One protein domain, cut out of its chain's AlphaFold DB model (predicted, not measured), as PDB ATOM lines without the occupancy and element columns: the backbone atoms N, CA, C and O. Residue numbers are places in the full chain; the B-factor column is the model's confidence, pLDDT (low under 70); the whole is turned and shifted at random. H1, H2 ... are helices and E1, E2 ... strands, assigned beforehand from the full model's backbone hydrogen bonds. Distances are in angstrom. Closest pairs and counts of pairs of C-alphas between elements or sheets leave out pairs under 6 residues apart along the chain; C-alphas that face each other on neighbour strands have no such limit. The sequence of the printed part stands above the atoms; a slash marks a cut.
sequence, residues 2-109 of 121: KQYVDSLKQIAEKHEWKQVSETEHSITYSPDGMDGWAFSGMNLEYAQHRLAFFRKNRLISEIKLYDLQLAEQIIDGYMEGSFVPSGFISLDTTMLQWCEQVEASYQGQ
ATOM      1  N   LYS A   2     310.174 360.606 225.618       69.38
ATOM      2  CA  LYS A   2     311.125 361.303 226.511       69.38
ATOM      3  C   LYS A   2     311.386 362.772 226.129       69.38
ATOM      4  O   LYS A   2     311.205 363.648 226.956       69.38
ATOM      5  N   GLN A   3     311.675 363.033 224.850       74.50
ATOM      6  CA  GLN A   3     311.852 364.396 224.321       74.50
ATOM      7  C   GLN A   3     310.646 365.312 224.585       74.50
ATOM      8  O   GLN A   3     310.818 366.503 224.789       74.50
ATOM      9  N   TYR A   4     309.436 364.755 224.581       77.69
ATOM     10  CA  TYR A   4     308.212 365.514 224.796       77.69
ATOM     11  C   TYR A   4     308.009 365.867 226.269       77.69
ATOM     12  O   TYR A   4     307.685 367.000 226.608       77.69
ATOM     13  N   VAL A   5     308.252 364.900 227.156       80.94
ATOM     14  CA  VAL A   5     308.281 365.165 228.596       80.94
ATOM     15  C   VAL A   5     309.304 366.262 228.887       80.94
ATOM     16  O   VAL A   5     308.975 367.211 229.587       80.94
ATOM     17  N   ASP A   6     310.496 366.193 228.289       87.56
ATOM     18  CA  ASP A   6     311.522 367.229 228.441       87.56
ATOM     19  C   ASP A   6     311.029 368.610 227.958       87.56
ATOM     20  O   ASP A   6     311.247 369.600 228.656       87.56
ATOM     21  N   SER A   7     310.307 368.694 226.831       88.94
ATOM     22  CA  SER A   7     309.664 369.942 226.380       88.94
ATOM     23  C   SER A   7     308.662 370.486 227.403       88.94
ATOM     24  O   SER A   7     308.680 371.675 227.718       88.94
ATOM     25  N   LEU A   8     307.799 369.630 227.962       89.12
ATOM     26  CA  LEU A   8     306.827 370.038 228.980       89.12
ATOM     27  C   LEU A   8     307.509 370.579 230.243       89.12
ATOM     28  O   LEU A   8     307.061 371.583 230.803       89.12
ATOM     29  N   LYS A   9     308.611 369.946 230.668       91.00
ATOM     30  CA  LYS A   9     309.430 370.421 231.793       91.00
ATOM     31  C   LYS A   9     310.015 371.805 231.494       91.00
ATOM     32  O   LYS A   9     309.895 372.701 232.324       91.00
ATOM     33  N   GLN A  10     310.552 372.014 230.291       91.88
ATOM     34  CA  GLN A  10     311.092 373.313 229.865       91.88
ATOM     35  C   GLN A  10     310.034 374.423 229.842       91.88
ATOM     36  O   GLN A  10     310.326 375.550 230.239       91.88
ATOM     37  N   ILE A  11     308.801 374.123 229.414       91.00
ATOM     38  CA  ILE A  11     307.691 375.087 229.466       91.00
ATOM     39  C   ILE A  11     307.400 375.466 230.923       91.00
ATOM     40  O   ILE A  11     307.334 376.648 231.244       91.00
ATOM     41  N   ALA A  12     307.287 374.493 231.830       90.44
ATOM     42  CA  ALA A  12     307.070 374.791 233.245       90.44
ATOM     43  C   ALA A  12     308.191 375.653 233.846       90.44
ATOM     44  O   ALA A  12     307.913 376.620 234.555       90.44
ATOM     45  N   GLU A  13     309.447 375.335 233.527       89.69
ATOM     46  CA  GLU A  13     310.623 376.086 233.972       89.69
ATOM     47  C   GLU A  13     310.638 377.524 233.429       89.69
ATOM     48  O   GLU A  13     310.911 378.447 234.196       89.69
ATOM     49  N   LYS A  14     310.280 377.739 232.149       92.25
ATOM     50  CA  LYS A  14     310.141 379.076 231.520       92.25
ATOM     51  C   LYS A  14     309.208 379.987 232.322       92.25
ATOM     52  O   LYS A  14     309.446 381.190 232.384       92.25
ATOM     53  N   HIS A  15     308.162 379.421 232.916       87.94
ATOM     54  CA  HIS A  15     307.135 380.157 233.658       87.94
ATOM     55  C   HIS A  15     307.322 380.112 235.183       87.94
ATOM     56  O   HIS A  15     306.460 380.594 235.911       87.94
ATOM     57  N   GLU A  16     308.434 379.556 235.680       89.19
ATOM     58  CA  GLU A  16     308.742 379.384 237.114       89.19
ATOM     59  C   GLU A  16     307.756 378.472 237.879       89.19
ATOM     60  O   GLU A  16     307.626 378.547 239.106       89.19
ATOM     61  N   TRP A  17     307.065 377.571 237.176       92.31
ATOM     62  CA  TRP A  17     306.170 376.588 237.792       92.31
ATOM     63  C   TRP A  17     306.969 375.423 238.368       92.31
ATOM     64  O   TRP A  17     307.945 374.954 237.785       92.31
ATOM     65  N   LYS A  18     306.533 374.911 239.520       92.19
ATOM     66  CA  LYS A  18     307.243 373.849 240.238       92.19
ATOM     67  C   LYS A  18     306.579 372.506 240.006       92.19
ATOM     68  O   LYS A  18     305.353 372.398 239.996       92.19
ATOM     69  N   GLN A  19     307.403 371.476 239.857       92.50
ATOM     70  CA  GLN A  19     306.925 370.103 239.815       92.50
ATOM     71  C   GLN A  19     306.353 369.731 241.186       92.50
ATOM     72  O   GLN A  19     307.026 369.863 242.208       92.50
ATOM     73  N   VAL A  20     305.107 369.268 241.198       91.44
ATOM     74  CA  VAL A  20     304.402 368.812 242.405       91.44
ATOM     75  C   VAL A  20     304.501 367.299 242.543       91.44
ATOM     76  O   VAL A  20     304.680 366.780 243.641       91.44
ATOM     77  N   SER A  21     304.376 366.582 241.427       89.88
ATOM     78  CA  SER A  21     304.402 365.123 241.379       89.88
ATOM     79  C   SER A  21     304.900 364.660 240.014       89.88
ATOM     80  O   SER A  21     304.616 365.295 238.998       89.88
ATOM     81  N   GLU A  22     305.648 363.564 240.007       91.00
ATOM     82  CA  GLU A  22     306.022 362.810 238.814       91.00
ATOM     83  C   GLU A  22     305.935 361.332 239.175       91.00
ATOM     84  O   GLU A  22     306.508 360.880 240.170       91.00
ATOM     85  N   THR A  23     305.161 360.606 238.389       87.44
ATOM     86  CA  THR A  23     304.945 359.170 238.493       87.44
ATOM     87  C   THR A  23     305.416 358.507 237.202       87.44
ATOM     88  O   THR A  23     305.950 359.163 236.306       87.44
ATOM     89  N   GLU A  24     305.231 357.193 237.083       85.00
ATOM     90  CA  GLU A  24     305.570 356.491 235.847       85.00
ATOM     91  C   GLU A  24     304.757 357.014 234.653       85.00
ATOM     92  O   GLU A  24     305.286 357.113 233.544       85.00
ATOM     93  N   HIS A  25     303.498 357.401 234.876       86.75
ATOM     94  CA  HIS A  25     302.583 357.758 233.801       86.75
ATOM     95  C   HIS A  25     302.145 359.217 233.801       86.75
ATOM     96  O   HIS A  25     301.486 359.621 232.842       86.75
ATOM     97  N   SER A  26     302.481 360.025 234.807       90.00
ATOM     98  CA  SER A  26     301.989 361.400 234.893       90.00
ATOM     99  C   SER A  26     302.970 362.387 235.508       90.00
ATOM    100  O   SER A  26     303.777 362.039 236.366       90.00
ATOM    101  N   ILE A  27     302.858 363.648 235.092       92.06
ATOM    102  CA  ILE A  27     303.595 364.769 235.673       92.06
ATOM    103  C   ILE A  27     302.641 365.908 235.992       92.06
ATOM    104  O   ILE A  27     301.699 366.165 235.243       92.06
ATOM    105  N   THR A  28     302.877 366.586 237.110       93.62
ATOM    106  CA  THR A  28     302.030 367.677 237.600       93.62
ATOM    107  C   THR A  28     302.871 368.879 237.977       93.62
ATOM    108  O   THR A  28     303.868 368.746 238.692       93.62
ATOM    109  N   TYR A  29     302.426 370.056 237.546       94.81
ATOM    110  CA  TYR A  29     303.061 371.335 237.826       94.81
ATOM    111  C   TYR A  29     302.081 372.339 238.416       94.81
ATOM    112  O   TYR A  29     300.910 372.410 238.038       94.81
ATOM    113  N   SER A  30     302.596 373.153 239.329       91.44
ATOM    114  CA  SER A  30     301.855 374.218 239.992       91.44
ATOM    115  C   SER A  30     302.816 375.316 240.467       91.44
ATOM    116  O   SER A  30     303.924 374.998 240.910       91.44
ATOM    117  N   PRO A  31     302.434 376.603 240.417       88.06
ATOM    118  CA  PRO A  31     303.230 377.665 241.017       88.06
ATOM    119  C   PRO A  31     303.095 377.699 242.553       88.06
ATOM    120  O   PRO A  31     304.027 378.126 243.235       88.06
ATOM    121  N   ASP A  32     301.971 377.238 243.114       87.75
ATOM    122  CA  ASP A  32     301.599 377.430 244.526       87.75
ATOM    123  C   ASP A  32     301.062 376.171 245.240       87.75
ATOM    124  O   ASP A  32     300.733 376.215 246.426       87.75
ATOM    125  N   GLY A  33     300.986 375.040 244.541       85.50
ATOM    126  CA  GLY A  33     300.380 373.791 245.009       85.50
ATOM    127  C   GLY A  33     298.849 373.748 244.914       85.50
ATOM    128  O   GLY A  33     298.252 372.753 245.328       85.50
ATOM    129  N   MET A  34     298.198 374.790 244.385       88.12
ATOM    130  CA  MET A  34     296.740 374.922 244.316       88.12
ATOM    131  C   MET A  34     296.239 375.062 242.880       88.12
ATOM    132  O   MET A  34     295.355 374.312 242.461       88.12
ATOM    133  N   ASP A  35     296.787 375.996 242.115       91.19
ATOM    134  CA  ASP A  35     296.452 376.177 240.705       91.19
ATOM    135  C   ASP A  35     297.473 375.413 239.865       91.19
ATOM    136  O   ASP A  35     298.647 375.379 240.201       91.19
ATOM    137  N   GLY A  36     297.067 374.711 238.814       93.25
ATOM    138  CA  GLY A  36     297.977 373.722 238.240       93.25
ATOM    139  C   GLY A  36     297.560 373.165 236.897       93.25
ATOM    140  O   GLY A  36     296.443 373.394 236.428       93.25
ATOM    141  N   TRP A  37     298.453 372.379 236.313       94.62
ATOM    142  CA  TRP A  37     298.130 371.450 235.240       94.62
ATOM    143  C   TRP A  37     298.853 370.123 235.465       94.62
ATOM    144  O   TRP A  37     299.892 370.064 236.127       94.62
ATOM    145  N   ALA A  38     298.293 369.054 234.914       93.56
ATOM    146  CA  ALA A  38     298.900 367.735 234.935       93.56
ATOM    147  C   ALA A  38     298.731 367.044 233.584       93.56
ATOM    148  O   ALA A  38     297.736 367.250 232.891       93.56
ATOM    149  N   PHE A  39     299.704 366.225 233.209       92.00
ATOM    150  CA  PHE A  39     299.725 365.512 231.940       92.00
ATOM    151  C   PHE A  39     299.919 364.014 232.175       92.00
ATOM    152  O   PHE A  39     300.799 363.627 232.942       92.00
ATOM    153  N   SER A  40     299.119 363.172 231.510       88.38
ATOM    154  CA  SER A  40     299.244 361.709 231.545       88.38
ATOM    155  C   SER A  40     299.750 361.134 230.220       88.38
ATOM    156  O   SER A  40     299.277 361.517 229.149       88.38
ATOM    157  N   GLY A  41     300.585 360.104 230.301       76.12
ATOM    158  CA  GLY A  41     301.153 359.362 229.174       76.12
ATOM    159  C   GLY A  41     302.653 359.596 229.010       76.12
ATOM    160  O   GLY A  41     303.122 359.780 227.890       76.12
ATOM    161  N   MET A  42     303.396 359.636 230.122       70.06
ATOM    162  CA  MET A  42     304.845 359.871 230.126       70.06
ATOM    163  C   MET A  42     305.687 358.719 229.555       70.06
ATOM    164  O   MET A  42     306.765 358.998 229.036       70.06
ATOM    165  N   ASN A  43     305.229 357.462 229.637       61.09
ATOM    166  CA  ASN A  43     306.069 356.283 229.350       61.09
ATOM    167  C   ASN A  43     305.411 355.177 228.503       61.09
ATOM    168  O   ASN A  43     305.933 354.067 228.446       61.09
ATOM    169  N   LEU A  44     304.297 355.445 227.818       62.94
ATOM    170  CA  LEU A  44     303.593 354.417 227.051       62.94
ATOM    171  C   LEU A  44     303.090 354.919 225.690       62.94
ATOM    172  O   LEU A  44     302.563 356.025 225.594       62.94
ATOM    173  N   GLU A  45     303.190 354.081 224.652       62.31
ATOM    174  CA  GLU A  45     302.643 354.317 223.301       62.31
ATOM    175  C   GLU A  45     301.104 354.230 223.287       62.31
ATOM    176  O   GLU A  45     300.511 353.335 222.691       62.31
ATOM    177  N   TYR A  46     300.428 355.148 223.978       59.38
ATOM    178  CA  TYR A  46     298.970 355.233 223.936       59.38
ATOM    179  C   TYR A  46     298.489 356.105 222.791       59.38
ATOM    180  O   TYR A  46     299.084 357.123 222.449       59.38
ATOM    181  N   ALA A  47     297.316 355.744 222.278       61.69
ATOM    182  CA  ALA A  47     296.563 356.600 221.378       61.69
ATOM    183  C   ALA A  47     296.011 357.854 222.083       61.69
ATOM    184  O   ALA A  47     295.641 358.794 221.397       61.69
ATOM    185  N   GLN A  48     295.908 357.891 223.420       73.88
ATOM    186  CA  GLN A  48     295.209 358.964 224.133       73.88
ATOM    187  C   GLN A  48     295.936 359.415 225.407       73.88
ATOM    188  O   GLN A  48     296.079 358.660 226.363       73.88
ATOM    189  N   HIS A  49     296.307 360.689 225.429       85.06
ATOM    190  CA  HIS A  49     296.856 361.436 226.556       85.06
ATOM    191  C   HIS A  49     295.760 362.250 227.252       85.06
ATOM    192  O   HIS A  49     294.710 362.525 226.664       85.06
ATOM    193  N   ARG A  50     295.992 362.660 228.500       89.19
ATOM    194  CA  ARG A  50     295.069 363.516 229.262       89.19
ATOM    195  C   ARG A  50     295.833 364.720 229.782       89.19
ATOM    196  O   ARG A  50     296.892 364.561 230.381       89.19
ATOM    197  N   LEU A  51     295.281 365.902 229.553       92.06
ATOM    198  CA  LEU A  51     295.768 367.167 230.080       92.06
ATOM    199  C   LEU A  51     294.710 367.733 231.025       92.06
ATOM    200  O   LEU A  51     293.616 368.094 230.592       92.06
ATOM    201  N   ALA A  52     295.030 367.772 232.310       93.38
ATOM    202  CA  ALA A  52     294.158 368.240 233.374       93.38
ATOM    203  C   ALA A  52     294.567 369.636 233.844       93.38
ATOM    204  O   ALA A  52     295.753 369.956 233.891       93.38
ATOM    205  N   PHE A  53     293.584 370.446 234.234       94.06
ATOM    206  CA  PHE A  53     293.777 371.788 234.781       94.06
ATOM    207  C   PHE A  53     293.119 371.915 236.141       94.06
ATOM    208  O   PHE A  53     291.998 371.440 236.349       94.06
ATOM    209  N   PHE A  54     293.791 372.622 237.041       92.75
ATOM    210  CA  PHE A  54     293.388 372.754 238.429       92.75
ATOM    211  C   PHE A  54     293.282 374.213 238.832       92.75
ATOM    212  O   PHE A  54     294.112 375.045 238.461       92.75
ATOM    213  N   ARG A  55     292.260 374.501 239.634       90.81
ATOM    214  CA  ARG A  55     292.102 375.776 240.325       90.81
ATOM    215  C   ARG A  55     291.668 375.518 241.755       90.81
ATOM    216  O   ARG A  55     290.733 374.750 241.977       90.81
ATOM    217  N   LYS A  56     292.310 376.161 242.727       91.00
ATOM    218  CA  LYS A  56     292.082 375.936 244.164       91.00
ATOM    219  C   LYS A  56     292.166 374.447 244.536       91.00
ATOM    220  O   LYS A  56     291.367 373.960 245.332       91.00
ATOM    221  N   ASN A  57     293.113 373.735 243.931       91.06
ATOM    222  CA  ASN A  57     293.334 372.295 244.055       91.06
ATOM    223  C   ASN A  57     292.100 371.445 243.699       91.06
ATOM    224  O   ASN A  57     291.853 370.396 244.290       91.06
ATOM    225  N   ARG A  58     291.295 371.914 242.743       91.69
ATOM    226  CA  ARG A  58     290.161 371.182 242.177       91.69
ATOM    227  C   ARG A  58     290.317 371.088 240.675       91.69
ATOM    228  O   ARG A  58     290.646 372.088 240.035       91.69
ATOM    229  N   LEU A  59     290.061 369.905 240.127       92.06
ATOM    230  CA  LEU A  59     289.985 369.700 238.687       92.06
ATOM    231  C   LEU A  59     288.878 370.593 238.107       92.06
ATOM    232  O   LEU A  59     287.734 370.543 238.559       92.06
ATOM    233  N   ILE A  60     289.230 371.423 237.127       91.69
ATOM    234  CA  ILE A  60     288.285 372.318 236.440       91.69
ATOM    235  C   ILE A  60     288.056 371.934 234.981       91.69
ATOM    236  O   ILE A  60     287.028 372.290 234.405       91.69
ATOM    237  N   SER A  61     289.009 371.233 234.372       91.44
ATOM    238  CA  SER A  61     288.924 370.775 232.992       91.44
ATOM    239  C   SER A  61     289.898 369.630 232.762       91.44
ATOM    240  O   SER A  61     290.975 369.596 233.358       91.44
ATOM    241  N   GLU A  62     289.525 368.726 231.867       91.44
ATOM    242  CA  GLU A  62     290.393 367.677 231.359       91.44
ATOM    243  C   GLU A  62     290.193 367.528 229.853       91.44
ATOM    244  O   GLU A  62     289.068 367.411 229.366       91.44
ATOM    245  N   ILE A  63     291.299 367.509 229.116       88.88
ATOM    246  CA  ILE A  63     291.323 367.391 227.664       88.88
ATOM    247  C   ILE A  63     291.996 366.075 227.300       88.88
ATOM    248  O   ILE A  63     293.118 365.796 227.719       88.88
ATOM    249  N   LYS A  64     291.310 365.276 226.487       87.81
ATOM    250  CA  LYS A  64     291.878 364.082 225.866       87.81
ATOM    251  C   LYS A  64     292.616 364.483 224.595       87.81
ATOM    252  O   LYS A  64     292.028 365.115 223.721       87.81
ATOM    253  N   LEU A  65     293.887 364.119 224.495       84.88
ATOM    254  CA  LEU A  65     294.782 364.544 223.425       84.88
ATOM    255  C   LEU A  65     295.354 363.335 222.690       84.88
ATOM    256  O   LEU A  65     295.791 362.376 223.312       84.88
ATOM    257  N   TYR A  66     295.358 363.405 221.364       79.94
ATOM    258  CA  TYR A  66     296.006 362.425 220.482       79.94
ATOM    259  C   TYR A  66     297.322 362.974 219.912       79.94
ATOM    260  O   TYR A  66     298.163 362.219 219.438       79.94
ATOM    261  N   ASP A  67     297.484 364.300 219.966       81.56
ATOM    262  CA  ASP A  67     298.651 365.025 219.487       81.56
ATOM    263  C   ASP A  67     299.368 365.672 220.673       81.56
ATOM    264  O   ASP A  67     298.803 366.481 221.414       81.56
ATOM    265  N   LEU A  68     300.627 365.288 220.841       80.44
ATOM    266  CA  LEU A  68     301.506 365.790 221.882       80.44
ATOM    267  C   LEU A  68     301.862 367.266 221.653       80.44
ATOM    268  O   LEU A  68     301.830 368.054 222.601       80.44
ATOM    269  N   GLN A  69     302.100 367.684 220.407       86.44
ATOM    270  CA  GLN A  69     302.431 369.075 220.084       86.44
ATOM    271  C   GLN A  69     301.297 370.029 220.483       86.44
ATOM    272  O   GLN A  69     301.540 371.147 220.939       86.44
ATOM    273  N   LEU A  70     300.050 369.563 220.386       87.56
ATOM    274  CA  LEU A  70     298.894 370.325 220.835       87.56
ATOM    275  C   LEU A  70     298.898 370.547 222.356       87.56
ATOM    276  O   LEU A  70     298.524 371.630 222.799       87.56
ATOM    277  N   ALA A  71     299.347 369.585 223.173       88.19
ATOM    278  CA  ALA A  71     299.421 369.820 224.619       88.19
ATOM    279  C   ALA A  71     300.474 370.871 224.993       88.19
ATOM    280  O   ALA A  71     300.188 371.684 225.865       88.19
ATOM    281  N   GLU A  72     301.635 370.907 224.329       90.00
ATOM    282  CA  GLU A  72     302.638 371.965 224.554       90.00
ATOM    283  C   GLU A  72     302.025 373.351 224.319       90.00
ATOM    284  O   GLU A  72     302.119 374.226 225.178       90.00
ATOM    285  N   GLN A  73     301.325 373.527 223.192       91.44
ATOM    286  CA  GLN A  73     300.674 374.793 222.840       91.44
ATOM    287  C   GLN A  73     299.576 375.183 223.831       91.44
ATOM    288  O   GLN A  73     299.464 376.350 224.206       91.44
ATOM    289  N   ILE A  74     298.761 374.218 224.263       92.00
ATOM    290  CA  ILE A  74     297.699 374.469 225.239       92.00
ATOM    291  C   ILE A  74     298.299 374.847 226.599       92.00
ATOM    292  O   ILE A  74     297.788 375.759 227.247       92.00
ATOM    293  N   ILE A  75     299.361 374.168 227.046       91.75
ATOM    294  CA  ILE A  75     300.014 374.446 228.332       91.75
ATOM    295  C   ILE A  75     300.682 375.822 228.311       91.75
ATOM    296  O   ILE A  75     300.435 376.613 229.218       91.75
ATOM    297  N   ASP A  76     301.467 376.139 227.277       91.25
ATOM    298  CA  ASP A  76     302.110 377.456 227.151       91.25
ATOM    299  C   ASP A  76     301.046 378.562 227.070       91.25
ATOM    300  O   ASP A  76     301.109 379.545 227.806       91.25
ATOM    301  N   GLY A  77     299.977 378.349 226.293       91.81
ATOM    302  CA  GLY A  77     298.857 379.285 226.226       91.81
ATOM    303  C   GLY A  77     298.102 379.442 227.551       91.81
ATOM    304  O   GLY A  77     297.658 380.541 227.882       91.81
ATOM    305  N   TYR A  78     297.961 378.370 228.335       91.25
ATOM    306  CA  TYR A  78     297.343 378.431 229.662       91.25
ATOM    307  C   TYR A  78     298.176 379.288 230.614       91.25
ATOM    308  O   TYR A  78     297.627 380.130 231.326       91.25
ATOM    309  N   MET A  79     299.497 379.111 230.590       87.25
ATOM    310  CA  MET A  79     300.431 379.883 231.410       87.25
ATOM    311  C   MET A  79     300.487 381.356 230.997       87.25
ATOM    312  O   MET A  79     300.513 382.235 231.854       87.25
ATOM    313  N   GLU A  80     300.434 381.644 229.695       89.88
ATOM    314  CA  GLU A  80     300.405 383.009 229.156       89.88
ATOM    315  C   GLU A  80     299.018 383.676 229.275       89.88
ATOM    316  O   GLU A  80     298.857 384.855 228.957       89.88
ATOM    317  N   GLY A  81     297.999 382.937 229.728       88.00
ATOM    318  CA  GLY A  81     296.617 383.409 229.841       88.00
ATOM    319  C   GLY A  81     295.891 383.577 228.500       88.00
ATOM    320  O   GLY A  81     294.770 384.084 228.471       88.00
ATOM    321  N   SER A  82     296.499 383.149 227.391       91.81
ATOM    322  CA  SER A  82     295.902 383.155 226.049       91.81
ATOM    323  C   SER A  82     294.967 381.962 225.812       91.81
ATOM    324  O   SER A  82     294.123 382.002 224.916       91.81
ATOM    325  N   PHE A  83     295.055 380.935 226.661       90.31
ATOM    326  CA  PHE A  83     294.132 379.810 226.718       90.31
ATOM    327  C   PHE A  83     293.440 379.739 228.082       90.31
ATOM    328  O   PHE A  83     294.076 379.694 229.134       90.31
ATOM    329  N   VAL A  84     292.110 379.660 228.063       87.38
ATOM    330  CA  VAL A  84     291.304 379.382 229.253       87.38
ATOM    331  C   VAL A  84     290.651 378.015 229.064       87.38
ATOM    332  O   VAL A  84     289.835 377.867 228.149       87.38
ATOM    333  N   PRO A  85     290.959 377.021 229.918       84.44
ATOM    334  CA  PRO A  85     290.319 375.718 229.851       84.44
ATOM    335  C   PRO A  85     288.797 375.881 229.957       84.44
ATOM    336  O   PRO A  85     288.283 376.390 230.954       84.44
ATOM    337  N   SER A  86     288.075 375.463 228.918       73.81
ATOM    338  CA  SER A  86     286.611 375.462 228.872       73.81
ATOM    339  C   SER A  86     286.115 374.034 228.631       73.81
ATOM    340  O   SER A  86     286.764 373.265 227.929       73.81
ATOM    341  N   GLY A  87     285.011 373.655 229.282       62.81
ATOM    342  CA  GLY A  87     284.540 372.259 229.341       62.81
ATOM    343  C   GLY A  87     284.258 371.748 230.758       62.81
ATOM    344  O   GLY A  87     284.432 370.568 231.022       62.81
ATOM    345  N   PHE A  88     283.860 372.654 231.660       54.78
ATOM    346  CA  PHE A  88     283.750 372.478 233.111       54.78
ATOM    347  C   PHE A  88     283.278 371.082 233.557       54.78
ATOM    348  O   PHE A  88     282.098 370.746 233.464       54.78
ATOM    349  N   ILE A  89     284.207 370.309 234.117       59.47
ATOM    350  CA  ILE A  89     283.925 369.133 234.940       59.47
ATOM    351  C   ILE A  89     284.474 369.485 236.321       59.47
ATOM    352  O   ILE A  89     285.657 369.295 236.586       59.47
ATOM    353  N   SER A  90     283.643 370.069 237.188       57.91
ATOM    354  CA  SER A  90     284.023 370.227 238.593       57.91
ATOM    355  C   SER A  90     283.757 368.913 239.300       57.91
ATOM    356  O   SER A  90     282.628 368.594 239.666       57.91
ATOM    357  N   LEU A  91     284.824 368.142 239.455       66.06
ATOM    358  CA  LEU A  91     284.880 367.045 240.404       66.06
ATOM    359  C   LEU A  91     285.634 367.539 241.637       66.06
ATOM    360  O   LEU A  91     286.538 368.369 241.533       66.06
ATOM    361  N   ASP A  92     285.322 366.981 242.804       84.31
ATOM    362  CA  ASP A  92     286.109 367.196 244.025       84.31
ATOM    363  C   ASP A  92     287.513 366.549 243.961       84.31
ATOM    364  O   ASP A  92     288.203 366.456 244.974       84.31
ATOM    365  N   THR A  93     287.968 366.138 242.773       90.00
ATOM    366  CA  THR A  93     289.285 365.552 242.520       90.00
ATOM    367  C   THR A  93     290.391 366.596 242.691       90.00
ATOM    368  O   THR A  93     290.410 367.622 242.004       90.00
ATOM    369  N   THR A  94     291.325 366.326 243.602       92.06
ATOM    370  CA  THR A  94     292.557 367.110 243.790       92.06
ATOM    371  C   THR A  94     293.642 366.719 242.785       92.06
ATOM    372  O   THR A  94     293.537 365.676 242.139       92.06
ATOM    373  N   MET A  95     294.713 367.517 242.670       91.94
ATOM    374  CA  MET A  95     295.870 367.163 241.824       91.94
ATOM    375  C   MET A  95     296.425 365.778 242.163       91.94
ATOM    376  O   MET A  95     296.593 364.946 241.278       91.94
ATOM    377  N   LEU A  96     296.649 365.504 243.451       90.31
ATOM    378  CA  LEU A  96     297.201 364.224 243.890       90.31
ATOM    379  C   LEU A  96     296.256 363.053 243.585       90.31
ATOM    380  O   LEU A  96     296.691 362.041 243.045       90.31
ATOM    381  N   GLN A  97     294.959 363.215 243.868       91.94
ATOM    382  CA  GLN A  97     293.955 362.191 243.564       91.94
ATOM    383  C   GLN A  97     293.859 361.913 242.064       91.94
ATOM    384  O   GLN A  97     293.633 360.777 241.659       91.94
ATOM    385  N   TRP A  98     294.022 362.940 241.229       92.50
ATOM    386  CA  TRP A  98     294.059 362.758 239.786       92.50
ATOM    387  C   TRP A  98     295.264 361.910 239.365       92.50
ATOM    388  O   TRP A  98     295.084 360.959 238.607       92.50
ATOM    389  N   CYS A  99     296.461 362.181 239.901       90.19
ATOM    390  CA  CYS A  99     297.645 361.356 239.637       90.19
ATOM    391  C   CYS A  99     297.412 359.896 240.045       90.19
ATOM    392  O   CYS A  99     297.663 358.987 239.259       90.19
ATOM    393  N   GLU A 100     296.867 359.662 241.242       90.00
ATOM    394  CA  GLU A 100     296.536 358.318 241.732       90.00
ATOM    395  C   GLU A 100     295.540 357.596 240.810       90.00
ATOM    396  O   GLU A 100     295.720 356.419 240.503       90.00
ATOM    397  N   GLN A 101     294.508 358.296 240.324       89.44
ATOM    398  CA  GLN A 101     293.533 357.745 239.377       89.44
ATOM    399  C   GLN A 101     294.167 357.389 238.031       89.44
ATOM    400  O   GLN A 101     293.807 356.376 237.431       89.44
ATOM    401  N   VAL A 102     295.095 358.216 237.547       88.44
ATOM    402  CA  VAL A 102     295.848 357.943 236.321       88.44
ATOM    403  C   VAL A 102     296.686 356.681 236.500       88.44
ATOM    404  O   VAL A 102     296.531 355.748 235.714       88.44
ATOM    405  N   GLU A 103     297.486 356.594 237.558       87.12
ATOM    406  CA  GLU A 103     298.301 355.410 237.852       87.12
ATOM    407  C   GLU A 103     297.454 354.140 237.994       87.12
ATOM    408  O   GLU A 103     297.745 353.124 237.363       87.12
ATOM    409  N   ALA A 104     296.349 354.206 238.740       86.50
ATOM    410  CA  ALA A 104     295.431 353.082 238.894       86.50
ATOM    411  C   ALA A 104     294.815 352.640 237.555       86.50
ATOM    412  O   ALA A 104     294.647 351.443 237.320       86.50
ATOM    413  N   SER A 105     294.509 353.585 236.657       83.06
ATOM    414  CA  SER A 105     293.977 353.262 235.328       83.06
ATOM    415  C   SER A 105     294.982 352.511 234.452       83.06
ATOM    416  O   SER A 105     294.571 351.642 233.688       83.06
ATOM    417  N   TYR A 106     296.283 352.781 234.604       77.12
ATOM    418  CA  TYR A 106     297.339 352.052 233.898       77.12
ATOM    419  C   TYR A 106     297.625 350.685 234.534       77.12
ATOM    420  O   TYR A 106     297.817 349.706 233.817       77.12
ATOM    421  N   GLN A 107     297.565 350.568 235.863       74.50
ATOM    422  CA  GLN A 107     297.725 349.280 236.551       74.50
ATOM    423  C   GLN A 107     296.568 348.311 236.263       74.50
ATOM    424  O   GLN A 107     296.797 347.122 236.049       74.50
ATOM    425  N   GLY A 108     295.332 348.815 236.191       61.00
ATOM    426  CA  GLY A 108     294.143 348.021 235.868       61.00
ATOM    427  C   GLY A 108     294.061 347.544 234.412       61.00
ATOM    428  O   GLY A 108     293.257 346.671 234.112       61.00
ATOM    429  N   GLN A 109     294.891 348.075 233.508       54.66
ATOM    430  CA  GLN A 109     294.996 347.592 232.124       54.66
ATOM    431  C   GLN A 109     295.959 346.402 231.964       54.66
ATOM    432  O   GLN A 109     296.024 345.820 230.885       54.66
TER     433      GLN A 109
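This is residues 2 to 109 of the 121 residues of an uncharacterized protein of Bifidobacterium breve MCC 1454 (UniProt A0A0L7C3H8). A twisted sheet of five strands makes the core, with two helices, H1 and H2, side by side over one face and a third, H3, over the other. A long link, residues 80 to 94, leads from H2 past the E5 edge of the sheet to H3 on the opposite face. The 108 printed residues have three named helices and five named strands, in the order H1 E1 E2 E3 E4 E5 H2 H3; the class is mixed, and the sheet, E1 E2 E3 E4 E5, is antiparallel throughout. The whole is compact and rounded, with a radius of gyration of the C-alphas of 12.6 A and spans of 36 by 32 by 23 A.

H1, residues 2 to 14, is on the sheet at a height of 10.2 A, over E2, residues 26 to 30, and only just over E1, residues 18 to 22, on which 3 of its C-alphas fall. On the local plane H1 and E2 stand at 0 degrees, along the strands. E1 to E2, E3, residues 36 to 40, E4, residues 49 to 55, and E5, residues 58 to 65, form a meander, each strand the antiparallel neighbour of the one before. Each successive pair is a hairpin: N 20 and O 28 are 2.8 A apart in E1 and E2, N 39 and O 27 2.8 A in E2 and E3, N 38 and O 52 2.9 A in E3 and E4, and N 51 and O 63 2.8 A in E4 and E5. H2, residues 68 to 79, is on the same face as H1, at a height of 9.8 A, over E4 and only just over E3, on which 3 of its C-alphas fall. H1 and H2 touch, the closest C-alphas being those of Leu 8 and Glu 72, 6.4 A apart, at a shallow tilt of 10 degrees, the same way. H3, residues 95 to 107, is on the opposite face; the closest C-alphas of H3 and E2 are those of Cys 99 and Ser 26, 6.4 A apart. H3 is apart from H1 and H2. In H1, H2 and H3 every O i to N i+4 pair is within hydrogen-bond range.

H1 begins at C-alpha 2, (311.125, 361.303, 226.511), and is 18.5 A long. E1 is 11.2 A long, E2 and E3 13.8 A each, and E4 and E5 20.4 A each. H2, 17.0 A long, begins at C-alpha 68, (301.506, 365.790, 221.882). H3, 18.7 A long, ends at C-alpha 107, (297.725, 349.280, 236.551).

The C-alphas farthest apart, those of Ser 82 and Gly 108, are 36.5 A apart. The printed part has no cut; H2 to H3 is the long link. The mean pLDDT of the printed part is 85.0, and it is under 70 at residue 2, residues 43 to 47, 87 to 91 and 108 to 109.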